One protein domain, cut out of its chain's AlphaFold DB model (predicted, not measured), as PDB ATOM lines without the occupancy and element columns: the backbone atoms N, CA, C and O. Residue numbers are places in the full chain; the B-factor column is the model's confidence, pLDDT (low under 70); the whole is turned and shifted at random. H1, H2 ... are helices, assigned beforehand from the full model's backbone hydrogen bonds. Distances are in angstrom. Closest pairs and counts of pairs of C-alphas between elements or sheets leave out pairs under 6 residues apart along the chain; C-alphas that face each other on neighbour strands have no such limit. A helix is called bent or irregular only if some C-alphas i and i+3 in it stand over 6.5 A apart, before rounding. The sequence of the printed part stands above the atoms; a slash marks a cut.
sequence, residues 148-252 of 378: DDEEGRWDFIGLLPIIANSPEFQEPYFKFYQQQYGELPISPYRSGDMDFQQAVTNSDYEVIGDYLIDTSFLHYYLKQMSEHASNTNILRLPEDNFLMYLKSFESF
ATOM      1  N   ASP A 148     -48.223 -12.154 -26.236       95.00
ATOM      2  CA  ASP A 148     -46.867 -12.241 -25.649       95.00
ATOM      3  C   ASP A 148     -46.890 -12.198 -24.107       95.00
ATOM      4  O   ASP A 148     -46.362 -11.280 -23.472       95.00
ATOM      5  N   ASP A 149     -47.572 -13.159 -23.494       92.50
ATOM      6  CA  ASP A 149     -47.668 -13.318 -22.050       92.50
ATOM      7  C   ASP A 149     -47.710 -14.800 -21.633       92.50
ATOM      8  O   ASP A 149     -47.531 -15.721 -22.433       92.50
ATOM      9  N   GLU A 150     -47.837 -15.035 -20.326       90.75
ATOM     10  CA  GLU A 150     -47.850 -16.384 -19.759       90.75
ATOM     11  C   GLU A 150     -49.097 -17.177 -20.171       90.75
ATOM     12  O   GLU A 150     -49.008 -18.387 -20.347       90.75
ATOM     13  N   GLU A 151     -50.234 -16.503 -20.330       91.31
ATOM     14  CA  GLU A 151     -51.506 -17.110 -20.722       91.31
ATOM     15  C   GLU A 151     -51.442 -17.576 -22.175       91.31
ATOM     16  O   GLU A 151     -51.564 -18.773 -22.431       91.31
ATOM     17  N   GLY A 152     -51.050 -16.689 -23.095       94.75
ATOM     18  CA  GLY A 152     -50.838 -17.042 -24.498       94.75
ATOM     19  C   GLY A 152     -49.789 -18.145 -24.693       94.75
ATOM     20  O   GLY A 152     -49.859 -18.913 -25.660       94.75
ATOM     21  N   ARG A 153     -48.819 -18.281 -23.774       95.06
ATOM     22  CA  ARG A 153     -47.862 -19.399 -23.780       95.06
ATOM     23  C   ARG A 153     -48.522 -20.734 -23.442       95.06
ATOM     24  O   ARG A 153     -48.198 -21.721 -24.109       95.06
ATOM     25  N   TRP A 154     -49.367 -20.796 -22.414       94.38
ATOM     26  CA  TRP A 154     -50.054 -22.034 -22.026       94.38
ATOM     27  C   TRP A 154     -51.121 -22.433 -23.046       94.38
ATOM     28  O   TRP A 154     -51.133 -23.596 -23.454       94.38
ATOM     29  N   ASP A 155     -51.862 -21.468 -23.592       95.12
ATOM     30  CA  ASP A 155     -52.796 -21.706 -24.699       95.12
ATOM     31  C   ASP A 155     -52.079 -22.328 -25.908       95.12
ATOM     32  O   ASP A 155     -52.546 -23.300 -26.508       95.12
ATOM     33  N   PHE A 156     -50.883 -21.826 -26.243       97.50
ATOM     34  CA  PHE A 156     -50.065 -22.410 -27.305       97.50
ATOM     35  C   PHE A 156     -49.581 -23.825 -26.956       97.50
ATOM     36  O   PHE A 156     -49.559 -24.707 -27.821       97.50
ATOM     37  N   ILE A 157     -49.159 -24.058 -25.705       96.12
ATOM     38  CA  ILE A 157     -48.724 -25.381 -25.230       96.12
ATOM     39  C   ILE A 157     -49.842 -26.415 -25.411       96.12
ATOM     40  O   ILE A 157     -49.542 -27.537 -25.828       96.12
ATOM     41  N   GLY A 158     -51.104 -26.023 -25.204       96.19
ATOM     42  CA  GLY A 158     -52.284 -26.852 -25.465       96.19
ATOM     43  C   GLY A 158     -52.318 -27.465 -26.871       96.19
ATOM     44  O   GLY A 158     -52.775 -28.590 -27.064       96.19
ATOM     45  N   LEU A 159     -51.738 -26.785 -27.865       97.69
ATOM     46  CA  LEU A 159     -51.711 -27.248 -29.256       97.69
ATOM     47  C   LEU A 159     -50.510 -28.123 -29.615       97.69
ATOM     48  O   LEU A 159     -50.496 -28.740 -30.686       97.69
ATOM     49  N   LEU A 160     -49.489 -28.196 -28.759       96.44
ATOM     50  CA  LEU A 160     -48.247 -28.900 -29.075       96.44
ATOM     51  C   LEU A 160     -48.440 -30.384 -29.434       96.44
ATOM     52  O   LEU A 160     -47.828 -30.801 -30.423       96.44
ATOM     53  N   PRO A 161     -49.283 -31.185 -28.745       95.69
ATOM     54  CA  PRO A 161     -49.544 -32.571 -29.151       95.69
ATOM     55  C   PRO A 161     -50.095 -32.685 -30.582       95.69
ATOM     56  O   PRO A 161     -49.743 -33.587 -31.345       95.69
ATOM     57  N   ILE A 162     -50.929 -31.730 -30.990       97.00
ATOM     58  CA  ILE A 162     -51.583 -31.719 -32.303       97.00
ATOM     59  C   ILE A 162     -50.592 -31.280 -33.390       97.00
ATOM     60  O   ILE A 162     -50.498 -31.901 -34.455       97.00
ATOM     61  N   ILE A 163     -49.794 -30.247 -33.104       97.06
ATOM     62  CA  ILE A 163     -48.735 -29.752 -33.995       97.06
ATOM     63  C   ILE A 163     -47.651 -30.821 -34.187       97.06
ATOM     64  O   ILE A 163     -47.195 -31.042 -35.311       97.06
ATOM     65  N   ALA A 164     -47.274 -31.547 -33.131       93.38
ATOM     66  CA  ALA A 164     -46.320 -32.652 -33.210       93.38
ATOM     67  C   ALA A 164     -46.790 -33.761 -34.168       93.38
ATOM     68  O   ALA A 164     -45.981 -34.325 -34.902       93.38
ATOM     69  N   ASN A 165     -48.099 -34.006 -34.241       92.75
ATOM     70  CA  ASN A 165     -48.709 -34.946 -35.183       92.75
ATOM     71  C   ASN A 165     -48.905 -34.391 -36.607       92.75
ATOM     72  O   ASN A 165     -49.366 -35.121 -37.487       92.75
ATOM     73  N   SER A 166     -48.534 -33.134 -36.862       95.25
ATOM     74  CA  SER A 166     -48.739 -32.458 -38.148       95.25
ATOM     75  C   SER A 166     -47.423 -31.874 -38.697       95.25
ATOM     76  O   SER A 166     -47.185 -30.669 -38.579       95.25
ATOM     77  N   PRO A 167     -46.540 -32.704 -39.296       93.88
ATOM     78  CA  PRO A 167     -45.178 -32.313 -39.678       93.88
ATOM     79  C   PRO A 167     -45.080 -31.048 -40.542       93.88
ATOM     80  O   PRO A 167     -44.135 -30.279 -40.393       93.88
ATOM     81  N   GLU A 168     -46.055 -30.811 -41.422       96.38
ATOM     82  CA  GLU A 168     -46.126 -29.617 -42.270       96.38
ATOM     83  C   GLU A 168     -46.291 -28.295 -41.497       96.38
ATOM     84  O   GLU A 168     -45.942 -27.242 -42.029       96.38
ATOM     85  N   PHE A 169     -46.778 -28.341 -40.252       97.00
ATOM     86  CA  PHE A 169     -47.009 -27.165 -39.409       97.00
ATOM     87  C   PHE A 169     -45.992 -27.027 -38.268       97.00
ATOM     88  O   PHE A 169     -45.936 -25.974 -37.641       97.00
ATOM     89  N   GLN A 170     -45.147 -28.032 -38.012       95.25
ATOM     90  CA  GLN A 170     -44.187 -27.985 -36.902       95.25
ATOM     91  C   GLN A 170     -43.236 -26.786 -36.991       95.25
ATOM     92  O   GLN A 170     -43.139 -26.010 -36.047       95.25
ATOM     93  N   GLU A 171     -42.542 -26.605 -38.120       95.44
ATOM     94  CA  GLU A 171     -41.537 -25.542 -38.272       95.44
ATOM     95  C   GLU A 171     -42.092 -24.125 -38.016       95.44
ATOM     96  O   GLU A 171     -41.509 -23.421 -37.183       95.44
ATOM     97  N   PRO A 172     -43.181 -23.669 -38.672       97.19
ATOM     98  CA  PRO A 172     -43.685 -22.315 -38.452       97.19
ATOM     99  C   PRO A 172     -44.159 -22.083 -37.011       97.19
ATOM    100  O   PRO A 172     -43.822 -21.052 -36.429       97.19
ATOM    101  N   TYR A 173     -44.868 -23.044 -36.416       97.75
ATOM    102  CA  TYR A 173     -45.375 -22.931 -35.047       97.75
ATOM    103  C   TYR A 173     -44.241 -22.972 -34.012       97.75
ATOM    104  O   TYR A 173     -44.177 -22.128 -33.119       97.75
ATOM    105  N   PHE A 174     -43.283 -23.891 -34.147       96.06
ATOM    106  CA  PHE A 174     -42.147 -23.977 -33.223       96.06
ATOM    107  C   PHE A 174     -41.252 -22.742 -33.301       96.06
ATOM    108  O   PHE A 174     -40.773 -22.265 -32.273       96.06
ATOM    109  N   LYS A 175     -41.061 -22.186 -34.502       96.44
ATOM    110  CA  LYS A 175     -40.333 -20.931 -34.677       96.44
ATOM    111  C   LYS A 175     -41.040 -19.768 -33.981       96.44
ATOM    112  O   LYS A 175     -40.358 -18.995 -33.313       96.44
ATOM    113  N   PHE A 176     -42.364 -19.656 -34.111       97.62
ATOM    114  CA  PHE A 176     -43.145 -18.654 -33.380       97.62
ATOM    115  C   PHE A 176     -42.952 -18.806 -31.865       97.62
ATOM    116  O   PHE A 176     -42.522 -17.855 -31.220       97.62
ATOM    117  N   TYR A 177     -43.121 -20.017 -31.316       96.94
ATOM    118  CA  TYR A 177     -42.929 -20.269 -29.883       96.94
ATOM    119  C   TYR A 177     -41.539 -19.843 -29.392       96.94
ATOM    120  O   TYR A 177     -41.405 -19.185 -28.364       96.94
ATOM    121  N   GLN A 178     -40.481 -20.203 -30.125       95.88
ATOM    122  CA  GLN A 178     -39.112 -19.824 -29.763       95.88
ATOM    123  C   GLN A 178     -38.902 -18.307 -29.772       95.88
ATOM    124  O   GLN A 178     -38.182 -17.792 -28.921       95.88
ATOM    125  N   GLN A 179     -39.489 -17.610 -30.746       95.88
ATOM    126  CA  GLN A 179     -39.337 -16.166 -30.909       95.88
ATOM    127  C   GLN A 179     -40.114 -15.380 -29.855       95.88
ATOM    128  O   GLN A 179     -39.568 -14.422 -29.317       95.88
ATOM    129  N   GLN A 180     -41.343 -15.805 -29.571       96.06
ATOM    130  CA  GLN A 180     -42.243 -15.160 -28.622       96.06
ATOM    131  C   GLN A 180     -41.855 -15.511 -27.179       96.06
ATOM    132  O   GLN A 180     -41.547 -14.651 -26.362       96.06
ATOM    133  N   TYR A 181     -41.757 -16.807 -26.875       95.25
ATOM    134  CA  TYR A 181     -41.703 -17.298 -25.497       95.25
ATOM    135  C   TYR A 181     -40.340 -17.835 -25.065       95.25
ATOM    136  O   TYR A 181     -40.123 -18.062 -23.873       95.25
ATOM    137  N   GLY A 182     -39.398 -18.035 -25.993       89.88
ATOM    138  CA  GLY A 182     -38.102 -18.662 -25.705       89.88
ATOM    139  C   GLY A 182     -37.258 -17.916 -24.664       89.88
ATOM    140  O   GLY A 182     -36.457 -18.531 -23.955       89.88
ATOM    141  N   GLU A 183     -37.466 -16.607 -24.522       89.00
ATOM    142  CA  GLU A 183     -36.771 -15.769 -23.540       89.00
ATOM    143  C   GLU A 183     -37.598 -15.489 -22.276       89.00
ATOM    144  O   GLU A 183     -37.026 -15.046 -21.274       89.00
ATOM    145  N   LEU A 184     -38.904 -15.791 -22.272       85.94
ATOM    146  CA  LEU A 184     -39.742 -15.577 -21.094       85.94
ATOM    147  C   LEU A 184     -39.241 -16.421 -19.908       85.94
ATOM    148  O   LEU A 184     -38.775 -17.556 -20.084       85.94
ATOM    149  N   PRO A 185     -39.319 -15.896 -18.671       85.69
ATOM    150  CA  PRO A 185     -39.119 -16.710 -17.483       85.69
ATOM    151  C   PRO A 185     -40.054 -17.918 -17.517       85.69
ATOM    152  O   PRO A 185     -41.228 -17.802 -17.866       85.69
ATOM    153  N   ILE A 186     -39.530 -19.089 -17.170       81.44
ATOM    154  CA  ILE A 186     -40.362 -20.280 -17.031       81.44
ATOM    155  C   ILE A 186     -41.092 -20.143 -15.696       81.44
ATOM    156  O   ILE A 186     -40.457 -20.213 -14.640       81.44
ATOM    157  N   SER A 187     -42.398 -19.906 -15.758       78.19
ATOM    158  CA  SER A 187     -43.287 -20.056 -14.610       78.19
ATOM    159  C   SER A 187     -43.706 -21.524 -14.522       78.19
ATOM    160  O   SER A 187     -43.939 -22.142 -15.563       78.19
ATOM    161  N   PRO A 188     -43.798 -22.112 -13.317       70.31
ATOM    162  CA  PRO A 188     -44.305 -23.470 -13.165       70.31
ATOM    163  C   PRO A 188     -45.773 -23.606 -13.597       70.31
ATOM    164  O   PRO A 188     -46.182 -24.728 -13.876       70.31
ATOM    165  N   TYR A 189     -46.536 -22.502 -13.652       72.19
ATOM    166  CA  TYR A 189     -47.924 -22.466 -14.119       72.19
ATOM    167  C   TYR A 189     -48.456 -21.027 -14.323       72.19
ATOM    168  O   TYR A 189     -47.803 -20.075 -13.870       72.19
ATOM    169  N   ARG A 190     -49.618 -20.877 -14.990       70.00
ATOM    170  CA  ARG A 190     -50.366 -19.620 -15.202       70.00
ATOM    171  C   ARG A 190     -50.460 -18.829 -13.893       70.00
ATOM    172  O   ARG A 190     -50.608 -19.393 -12.811       70.00
ATOM    173  N   SER A 191     -50.259 -17.518 -13.989       53.50
ATOM    174  CA  SER A 191     -50.042 -16.601 -12.865       53.50
ATOM    175  C   SER A 191     -51.250 -16.505 -11.925       53.50
ATOM    176  O   SER A 191     -52.045 -15.574 -12.025       53.50
ATOM    177  N   GLY A 192     -51.374 -17.453 -11.001       66.50
ATOM    178  CA  GLY A 192     -52.286 -17.400  -9.863       66.50
ATOM    179  C   GLY A 192     -51.530 -17.183  -8.553       66.50
ATOM    180  O   GLY A 192     -50.384 -17.605  -8.399       66.50
ATOM    181  N   ASP A 193     -52.189 -16.552  -7.579       77.88
ATOM    182  CA  ASP A 193     -51.677 -16.426  -6.205       77.88
ATOM    183  C   ASP A 193     -51.757 -17.756  -5.418       77.88
ATOM    184  O   ASP A 193     -51.298 -17.828  -4.275       77.88
ATOM    185  N   MET A 194     -52.357 -18.800  -6.004       88.62
ATOM    186  CA  MET A 194     -52.619 -20.089  -5.366       88.62
ATOM    187  C   MET A 194     -51.836 -21.212  -6.047       88.62
ATOM    188  O   MET A 194     -52.003 -21.450  -7.238       88.62
ATOM    189  N   ASP A 195     -51.004 -21.927  -5.285       92.62
ATOM    190  CA  ASP A 195     -50.364 -23.143  -5.789       92.62
ATOM    191  C   ASP A 195     -51.343 -24.332  -5.823       92.62
ATOM    192  O   ASP A 195     -52.351 -24.359  -5.112       92.62
ATOM    193  N   PHE A 196     -51.021 -25.354  -6.622       93.44
ATOM    194  CA  PHE A 196     -51.869 -26.538  -6.791       93.44
ATOM    195  C   PHE A 196     -52.236 -27.233  -5.468       93.44
ATOM    196  O   PHE A 196     -53.365 -27.681  -5.282       93.44
ATOM    197  N   GLN A 197     -51.302 -27.331  -4.515       93.44
ATOM    198  CA  GLN A 197     -51.566 -28.012  -3.245       93.44
ATOM    199  C   GLN A 197     -52.530 -27.200  -2.375       93.44
ATOM    200  O   GLN A 197     -53.368 -27.775  -1.672       93.44
ATOM    201  N   GLN A 198     -52.418 -25.874  -2.418       93.56
ATOM    202  CA  GLN A 198     -53.357 -24.965  -1.785       93.56
ATOM    203  C   GLN A 198     -54.742 -25.067  -2.435       93.56
ATOM    204  O   GLN A 198     -55.720 -25.166  -1.694       93.56
ATOM    205  N   ALA A 199     -54.831 -25.146  -3.766       94.25
ATOM    206  CA  ALA A 199     -56.093 -25.341  -4.485       94.25
ATOM    207  C   ALA A 199     -56.783 -26.653  -4.080       94.25
ATOM    208  O   ALA A 199     -57.934 -26.640  -3.643       94.25
ATOM    209  N   VAL A 200     -56.043 -27.769  -4.061       94.94
ATOM    210  CA  VAL A 200     -56.533 -29.071  -3.564       94.94
ATOM    211  C   VAL A 200     -57.012 -28.982  -2.114       94.94
ATOM    212  O   VAL A 200     -58.062 -29.519  -1.773       94.94
ATOM    213  N   THR A 201     -56.267 -28.288  -1.249       93.94
ATOM    214  CA  THR A 201     -56.628 -28.134   0.172       93.94
ATOM    215  C   THR A 201     -57.893 -27.295   0.353       93.94
ATOM    216  O   THR A 201     -58.701 -27.584   1.234       93.94
ATOM    217  N   ASN A 202     -58.066 -26.271  -0.479       94.12
ATOM    218  CA  ASN A 202     -59.200 -25.356  -0.428       94.12
ATOM    219  C   ASN A 202     -60.417 -25.860  -1.209       94.12
ATOM    220  O   ASN A 202     -61.471 -25.243  -1.103       94.12
ATOM    221  N   SER A 203     -60.288 -26.975  -1.941       95.25
ATOM    222  CA  SER A 203     -61.313 -27.449  -2.880       95.25
ATOM    223  C   SER A 203     -61.664 -26.392  -3.934       95.25
ATOM    224  O   SER A 203     -62.829 -26.196  -4.255       95.25
ATOM    225  N   ASP A 204     -60.645 -25.695  -4.441       95.06
ATOM    226  CA  ASP A 204     -60.787 -24.718  -5.520       95.06
ATOM    227  C   ASP A 204     -60.826 -25.460  -6.863       95.06
ATOM    228  O   ASP A 204     -59.788 -25.787  -7.441       95.06
ATOM    229  N   TYR A 205     -62.028 -25.867  -7.275       96.94
ATOM    230  CA  TYR A 205     -62.211 -26.829  -8.362       96.94
ATOM    231  C   TYR A 205     -61.753 -26.298  -9.721       96.94
ATOM    232  O   TYR A 205     -61.126 -27.051 -10.466       96.94
ATOM    233  N   GLU A 206     -62.009 -25.019  -9.998       94.19
ATOM    234  CA  GLU A 206     -61.594 -24.322 -11.221       94.19
ATOM    235  C   GLU A 206     -60.065 -24.321 -11.334       94.19
ATOM    236  O   GLU A 206     -59.511 -24.893 -12.271       94.19
ATOM    237  N   VAL A 207     -59.367 -23.833 -10.299       94.12
ATOM    238  CA  VAL A 207     -57.896 -23.778 -10.304       94.12
ATOM    239  C   VAL A 207     -57.286 -25.175 -10.433       94.12
ATOM    240  O   VAL A 207     -56.333 -25.365 -11.187       94.12
ATOM    241  N   ILE A 208     -57.814 -26.181  -9.723       96.12
ATOM    242  CA  ILE A 208     -57.342 -27.569  -9.867       96.12
ATOM    243  C   ILE A 208     -57.519 -28.050 -11.313       96.12
ATOM    244  O   ILE A 208     -56.603 -28.684 -11.845       96.12
ATOM    245  N   GLY A 209     -58.681 -27.782 -11.912       96.00
ATOM    246  CA  GLY A 209     -59.016 -28.149 -13.284       96.00
ATOM    247  C   GLY A 209     -57.996 -27.590 -14.262       96.00
ATOM    248  O   GLY A 209     -57.340 -28.374 -14.950       96.00
ATOM    249  N   ASP A 210     -57.773 -26.277 -14.229       93.75
ATOM    250  CA  ASP A 210     -56.843 -25.609 -15.138       93.75
ATOM    251  C   ASP A 210     -55.425 -26.204 -15.030       93.75
ATOM    252  O   ASP A 210     -54.820 -26.591 -16.032       93.75
ATOM    253  N   TYR A 211     -54.913 -26.394 -13.801       95.12
ATOM    254  CA  TYR A 211     -53.593 -27.003 -13.576       95.12
ATOM    255  C   TYR A 211     -53.481 -28.389 -14.222       95.12
ATOM    256  O   TYR A 211     -52.445 -28.730 -14.804       95.12
ATOM    257  N   LEU A 212     -54.514 -29.221 -14.077       96.44
ATOM    258  CA  LEU A 212     -54.521 -30.571 -14.630       96.44
ATOM    259  C   LEU A 212     -54.643 -30.555 -16.158       96.44
ATOM    260  O   LEU A 212     -53.938 -31.324 -16.811       96.44
ATOM    261  N   ILE A 213     -55.488 -29.689 -16.719       95.81
ATOM    262  CA  ILE A 213     -55.713 -29.546 -18.164       95.81
ATOM    263  C   ILE A 213     -54.429 -29.093 -18.857       95.81
ATOM    264  O   ILE A 213     -53.875 -29.834 -19.675       95.81
ATOM    265  N   ASP A 214     -53.898 -27.940 -18.468       93.56
ATOM    266  CA  ASP A 214     -52.755 -27.301 -19.122       93.56
ATOM    267  C   ASP A 214     -51.503 -28.177 -19.061       93.56
ATOM    268  O   ASP A 214     -50.795 -28.377 -20.058       93.56
ATOM    269  N   THR A 215     -51.225 -28.757 -17.888       95.94
ATOM    270  CA  THR A 215     -50.049 -29.623 -17.746       95.94
ATOM    271  C   THR A 215     -50.213 -30.969 -18.441       95.94
ATOM    272  O   THR A 215     -49.203 -31.544 -18.856       95.94
ATOM    273  N   SER A 216     -51.443 -31.456 -18.650       97.38
ATOM    274  CA  SER A 216     -51.662 -32.694 -19.402       97.38
ATOM    275  C   SER A 216     -51.242 -32.565 -20.867       97.38
ATOM    276  O   SER A 216     -50.552 -33.451 -21.375       97.38
ATOM    277  N   PHE A 217     -51.550 -31.448 -21.537       96.69
ATOM    278  CA  PHE A 217     -51.142 -31.237 -22.929       96.69
ATOM    279  C   PHE A 217     -49.619 -31.243 -23.077       96.69
ATOM    280  O   PHE A 217     -49.075 -31.926 -23.951       96.69
ATOM    281  N   LEU A 218     -48.908 -30.556 -22.175       95.81
ATOM    282  CA  LEU A 218     -47.447 -30.590 -22.137       95.81
ATOM    283  C   LEU A 218     -46.922 -32.016 -21.924       95.81
ATOM    284  O   LEU A 218     -46.017 -32.457 -22.642       95.81
ATOM    285  N   HIS A 219     -47.498 -32.746 -20.968       96.31
ATOM    286  CA  HIS A 219     -47.117 -34.122 -20.665       96.31
ATOM    287  C   HIS A 219     -47.245 -35.034 -21.890       96.31
ATOM    288  O   HIS A 219     -46.293 -35.735 -22.249       96.31
ATOM    289  N   TYR A 220     -48.392 -35.011 -22.574       96.00
ATOM    290  CA  TYR A 220     -48.625 -35.864 -23.740       96.00
ATOM    291  C   TYR A 220     -47.749 -35.484 -24.933       96.00
ATOM    292  O   TYR A 220     -47.224 -36.382 -25.598       96.00
ATOM    293  N   TYR A 221     -47.486 -34.192 -25.148       95.19
ATOM    294  CA  TYR A 221     -46.497 -33.752 -26.133       95.19
ATOM    295  C   TYR A 221     -45.102 -34.319 -25.825       95.19
ATOM    296  O   TYR A 221     -44.464 -34.929 -26.687       95.19
ATOM    297  N   LEU A 222     -44.614 -34.162 -24.591       94.06
ATOM    298  CA  LEU A 222     -43.280 -34.632 -24.205       94.06
ATOM    299  C   LEU A 222     -43.166 -36.156 -24.278       94.06
ATOM    300  O   LEU A 222     -42.156 -36.674 -24.766       94.06
ATOM    301  N   LYS A 223     -44.211 -36.873 -23.855       92.62
ATOM    302  CA  LYS A 223     -44.311 -38.328 -23.986       92.62
ATOM    303  C   LYS A 223     -44.173 -38.744 -25.449       92.62
ATOM    304  O   LYS A 223     -43.270 -39.521 -25.762       92.62
ATOM    305  N   GLN A 224     -44.973 -38.165 -26.344       90.88
ATOM    306  CA  GLN A 224     -44.910 -38.435 -27.780       90.88
ATOM    307  C   GLN A 224     -43.517 -38.145 -28.356       90.88
ATOM    308  O   GLN A 224     -42.953 -38.958 -29.090       90.88
ATOM    309  N   MET A 225     -42.916 -37.008 -28.006       88.94
ATOM    310  CA  MET A 225     -41.600 -36.625 -28.521       88.94
ATOM    311  C   MET A 225     -40.471 -37.523 -28.001       88.94
ATOM    312  O   MET A 225     -39.500 -37.770 -28.725       88.94
ATOM    313  N   SER A 226     -40.592 -38.049 -26.778       88.25
ATOM    314  CA  SER A 226     -39.620 -38.987 -26.201       88.25
ATOM    315  C   SER A 226     -39.551 -40.310 -26.974       88.25
ATOM    316  O   SER A 226     -38.464 -40.859 -27.162       88.25
ATOM    317  N   GLU A 227     -40.682 -40.767 -27.516       83.00
ATOM    318  CA  GLU A 227     -40.772 -41.979 -28.337       83.00
ATOM    319  C   GLU A 227     -40.087 -41.807 -29.706       83.00
ATOM    320  O   GLU A 227     -39.607 -42.777 -30.292       83.00
ATOM    321  N   HIS A 228     -39.953 -40.564 -30.184       77.12
ATOM    322  CA  HIS A 228     -39.386 -40.230 -31.496       77.12
ATOM    323  C   HIS A 228     -37.892 -39.829 -31.459       77.12
ATOM    324  O   HIS A 228     -37.323 -39.461 -32.492       77.12
ATOM    325  N   ALA A 229     -37.245 -39.944 -30.288       54.66
ATOM    326  CA  ALA A 229     -35.798 -39.984 -29.998       54.66
ATOM    327  C   ALA A 229     -34.848 -38.932 -30.625       54.66
ATOM    328  O   ALA A 229     -33.646 -38.992 -30.365       54.66
ATOM    329  N   SER A 230     -35.314 -37.971 -31.430       55.62
ATOM    330  CA  SER A 230     -34.415 -37.192 -32.297       55.62
ATOM    331  C   SER A 230     -34.437 -35.672 -32.138       55.62
ATOM    332  O   SER A 230     -33.524 -35.056 -32.669       55.62
ATOM    333  N   ASN A 231     -35.368 -35.048 -31.398       54.91
ATOM    334  CA  ASN A 231     -35.464 -33.572 -31.377       54.91
ATOM    335  C   ASN A 231     -36.162 -32.950 -30.142       54.91
ATOM    336  O   ASN A 231     -36.774 -31.890 -30.240       54.91
ATOM    337  N   THR A 232     -36.068 -33.549 -28.952       56.00
ATOM    338  CA  THR A 232     -36.802 -33.070 -27.756       56.00
ATOM    339  C   THR A 232     -36.353 -31.710 -27.198       56.00
ATOM    340  O   THR A 232     -36.956 -31.229 -26.247       56.00
ATOM    341  N   ASN A 233     -35.324 -31.066 -27.763       64.06
ATOM    342  CA  ASN A 233     -34.709 -29.860 -27.189       64.06
ATOM    343  C   ASN A 233     -34.867 -28.597 -28.058       64.06
ATOM    344  O   ASN A 233     -34.060 -27.675 -27.959       64.06
ATOM    345  N   ILE A 234     -35.856 -28.571 -28.959       80.50
ATOM    346  CA  ILE A 234     -36.113 -27.405 -29.822       80.50
ATOM    347  C   ILE A 234     -36.814 -26.292 -29.029       80.50
ATOM    348  O   ILE A 234     -36.480 -25.121 -29.192       80.50
ATOM    349  N   LEU A 235     -37.760 -26.638 -28.159       90.25
ATOM    350  CA  LEU A 235     -38.563 -25.670 -27.415       90.25
ATOM    351  C   LEU A 235     -38.093 -25.586 -25.962       90.25
ATOM    352  O   LEU A 235     -37.883 -26.606 -25.307       90.25
ATOM    353  N   ARG A 236     -37.956 -24.362 -25.445       91.94
ATOM    354  CA  ARG A 236     -37.724 -24.112 -24.020       91.94
ATOM    355  C   ARG A 236     -39.067 -24.175 -23.286       91.94
ATOM    356  O   ARG A 236     -39.702 -23.148 -23.085       91.94
ATOM    357  N   LEU A 237     -39.501 -25.386 -22.953       92.94
ATOM    358  CA  LEU A 237     -40.796 -25.648 -22.318       92.94
ATOM    359  C   LEU A 237     -40.710 -25.611 -20.780       92.94
ATOM    360  O   LEU A 237     -39.614 -25.791 -20.233       92.94
ATOM    361  N   PRO A 238     -41.844 -25.410 -20.083       92.38
ATOM    362  CA  PRO A 238     -41.948 -25.639 -18.645       92.38
ATOM    363  C   PRO A 238     -41.605 -27.076 -18.228       92.38
ATOM    364  O   PRO A 238     -41.500 -27.982 -19.056       92.38
ATOM    365  N   GLU A 239     -41.413 -27.278 -16.924       92.50
ATOM    366  CA  GLU A 239     -41.237 -28.616 -16.355       92.50
ATOM    367  C   GLU A 239     -42.544 -29.419 -16.446       92.50
ATOM    368  O   GLU A 239     -43.627 -28.889 -16.201       92.50
ATOM    369  N   ASP A 240     -42.436 -30.707 -16.780       94.69
ATOM    370  CA  ASP A 240     -43.572 -31.629 -16.770       94.69
ATOM    371  C   ASP A 240     -43.966 -31.980 -15.329       94.69
ATOM    372  O   ASP A 240     -43.432 -32.907 -14.716       94.69
ATOM    373  N   ASN A 241     -44.912 -31.213 -14.791       95.06
ATOM    374  CA  ASN A 241     -45.433 -31.383 -13.436       95.06
ATOM    375  C   ASN A 241     -46.705 -32.243 -13.368       95.06
ATOM    376  O   ASN A 241     -47.193 -32.510 -12.267       95.06
ATOM    377  N   PHE A 242     -47.233 -32.723 -14.498       96.31
ATOM    378  CA  PHE A 242     -48.547 -33.371 -14.555       96.31
ATOM    379  C   PHE A 242     -48.641 -34.600 -13.640       96.31
ATOM    380  O   PHE A 242     -49.546 -34.715 -12.811       96.31
ATOM    381  N   LEU A 243     -47.656 -35.503 -13.709       96.44
ATOM    382  CA  LEU A 243     -47.641 -36.709 -12.869       96.44
ATOM    383  C   LEU A 243     -47.476 -36.393 -11.375       96.44
ATOM    384  O   LEU A 243     -47.985 -37.132 -10.529       96.44
ATOM    385  N   MET A 244     -46.780 -35.302 -11.039       96.31
ATOM    386  CA  MET A 244     -46.674 -34.825  -9.661       96.31
ATOM    387  C   MET A 244     -48.031 -34.306  -9.169       96.31
ATOM    388  O   MET A 244     -48.456 -34.685  -8.078       96.31
ATOM    389  N   TYR A 245     -48.732 -33.501  -9.970       96.44
ATOM    390  CA  TYR A 245     -50.063 -32.994  -9.631       96.44
ATOM    391  C   TYR A 245     -51.086 -34.117  -9.490       96.44
ATOM    392  O   TYR A 245     -51.759 -34.187  -8.462       96.44
ATOM    393  N   LEU A 246     -51.116 -35.085 -10.413       96.50
ATOM    394  CA  LEU A 246     -51.954 -36.279 -10.268       96.50
ATOM    395  C   LEU A 246     -51.662 -37.036  -8.969       96.50
ATOM    396  O   LEU A 246     -52.591 -37.514  -8.315       96.50
ATOM    397  N   LYS A 247     -50.388 -37.134  -8.568       95.94
ATOM    398  CA  LYS A 247     -50.017 -37.799  -7.317       95.94
ATOM    399  C   LYS A 247     -50.536 -37.048  -6.090       95.94
ATOM    400  O   LYS A 247     -51.046 -37.687  -5.173       95.94
ATOM    401  N   SER A 248     -50.430 -35.723  -6.065       93.75
ATOM    402  CA  SER A 248     -50.996 -34.902  -4.985       93.75
ATOM    403  C   SER A 248     -52.528 -34.972  -4.952       93.75
ATOM    404  O   SER A 248     -53.131 -35.054  -3.876       93.75
ATOM    405  N   PHE A 249     -53.153 -35.033  -6.129       96.31
ATOM    406  CA  PHE A 249     -54.600 -35.114  -6.303       96.31
ATOM    407  C   PHE A 249     -55.209 -36.438  -5.809       96.31
ATOM    408  O   PHE A 249     -56.388 -36.483  -5.481       96.31
ATOM    409  N   GLU A 250     -54.413 -37.497  -5.606       95.12
ATOM    410  CA  GLU A 250     -54.887 -38.746  -4.979       95.12
ATOM    411  C   GLU A 250     -55.535 -38.534  -3.600       95.12
ATOM    412  O   GLU A 250     -56.374 -39.337  -3.174       95.12
ATOM    413  N   SER A 251     -55.157 -37.463  -2.898       93.00
ATOM    414  CA  SER A 251     -55.717 -37.094  -1.594       93.00
ATOM    415  C   SER A 251     -57.039 -36.322  -1.665       93.00
ATOM    416  O   SER A 251     -57.715 -36.225  -0.644       93.00
ATOM    417  N   PHE A 252     -57.427 -35.833  -2.846       96.25
ATOM    418  CA  PHE A 252     -58.645 -35.057  -3.053       96.25
ATOM    419  C   PHE A 252     -59.902 -35.878  -2.733       96.25
ATOM    420  O   PHE A 252     -59.959 -37.090  -2.996       96.25
TER     421      PHE A 252
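AT A GLANCE: This is residues 148 to 252 of the 378 residues of an uncharacterized protein of Aliikangiella coralliicola (UniProt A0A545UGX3). One long helix, H4, is the spine of this model: the short helices H3 and H5 pack on it towards its first residues, and H1 packs on it at an angle nearer its last residues, with H2 folded back along H1 on the side away from H4. Two long links join these parts, and residues 226 to 231, of which 226 to 227 belong to H4, stick out. The printed part has 105 residues with five named helices, in the order H1 to H5, and no named strand; the class is all helix, the helix packing part aligned and part crossed. It is compact, with a radius of gyration of the C-alphas of 14.5 A, and spans 43 by 30 by 17 A.

HOW THE PARTS SIT: Begin with H1, residues 150 to 164, and H2, residues 167 to 181, a helical hairpin at a shallow tilt of 19 degrees; they touch, closest at the C-alphas of Ile 163 and Gln 170, 5.7 A. H3, residues 196 to 202, and H4, residues 205 to 227, form a second helical hairpin at 27 degrees, a shallow tilt; H4 touches H3 with residues 205 to 211 alone, closest at the C-alphas of Ala 199 and Ile 208, 6.0 A. H4 is the hub, touching three helices. It touches H1 at a steep tilt of 40 degrees, the same way, closest at the C-alphas of Pro 161 and Tyr 221, 4.4 A. H5, residues 242 to 249, forms a helical hairpin with H4 at a tilt of 36 degrees, only just steep; H4 touches it with residues 211 to 219 alone, closest at the C-alphas of Thr 215 and Phe 242, 5.1 A. H3 and H5 only just touch, with 3 pairs of C-alphas within 8 A, closest at Val 200 and Phe 249, 6.9 A. H2 is apart from H3, H4 and H5. Every O i to N i+4 pair is within hydrogen-bond range in H3 and H5; in H1 it is 7 of 11, in H2 9 of 11, in H4 18 of 19.

IN THESE COORDINATES: Find C-alpha 150 at (-47.850, -16.384, -19.759); from there H1 runs 21.2 A to C-alpha 164. H2 runs 20.9 A. Both are irregular: C-alphas 158 and 161, and C-alphas 168 and 171, are each 7.3 A apart. H3 measures 9.8 A. H4 starts at C-alpha 205, (-62.211, -26.829, -8.362), and runs 33.0 A; H5, 10.4 A, ends at C-alpha 249, (-54.600, -35.114, -6.303).

THE WHOLE: The C-alphas farthest apart are those of Glu 168 and Asn 202, 44.0 A. The printed part has no cut; the links H2 to H3 and H4 to H5 are long, 14 residues each. Look for pLDDT under 70 at residues 191 to 192 and 229 to 233.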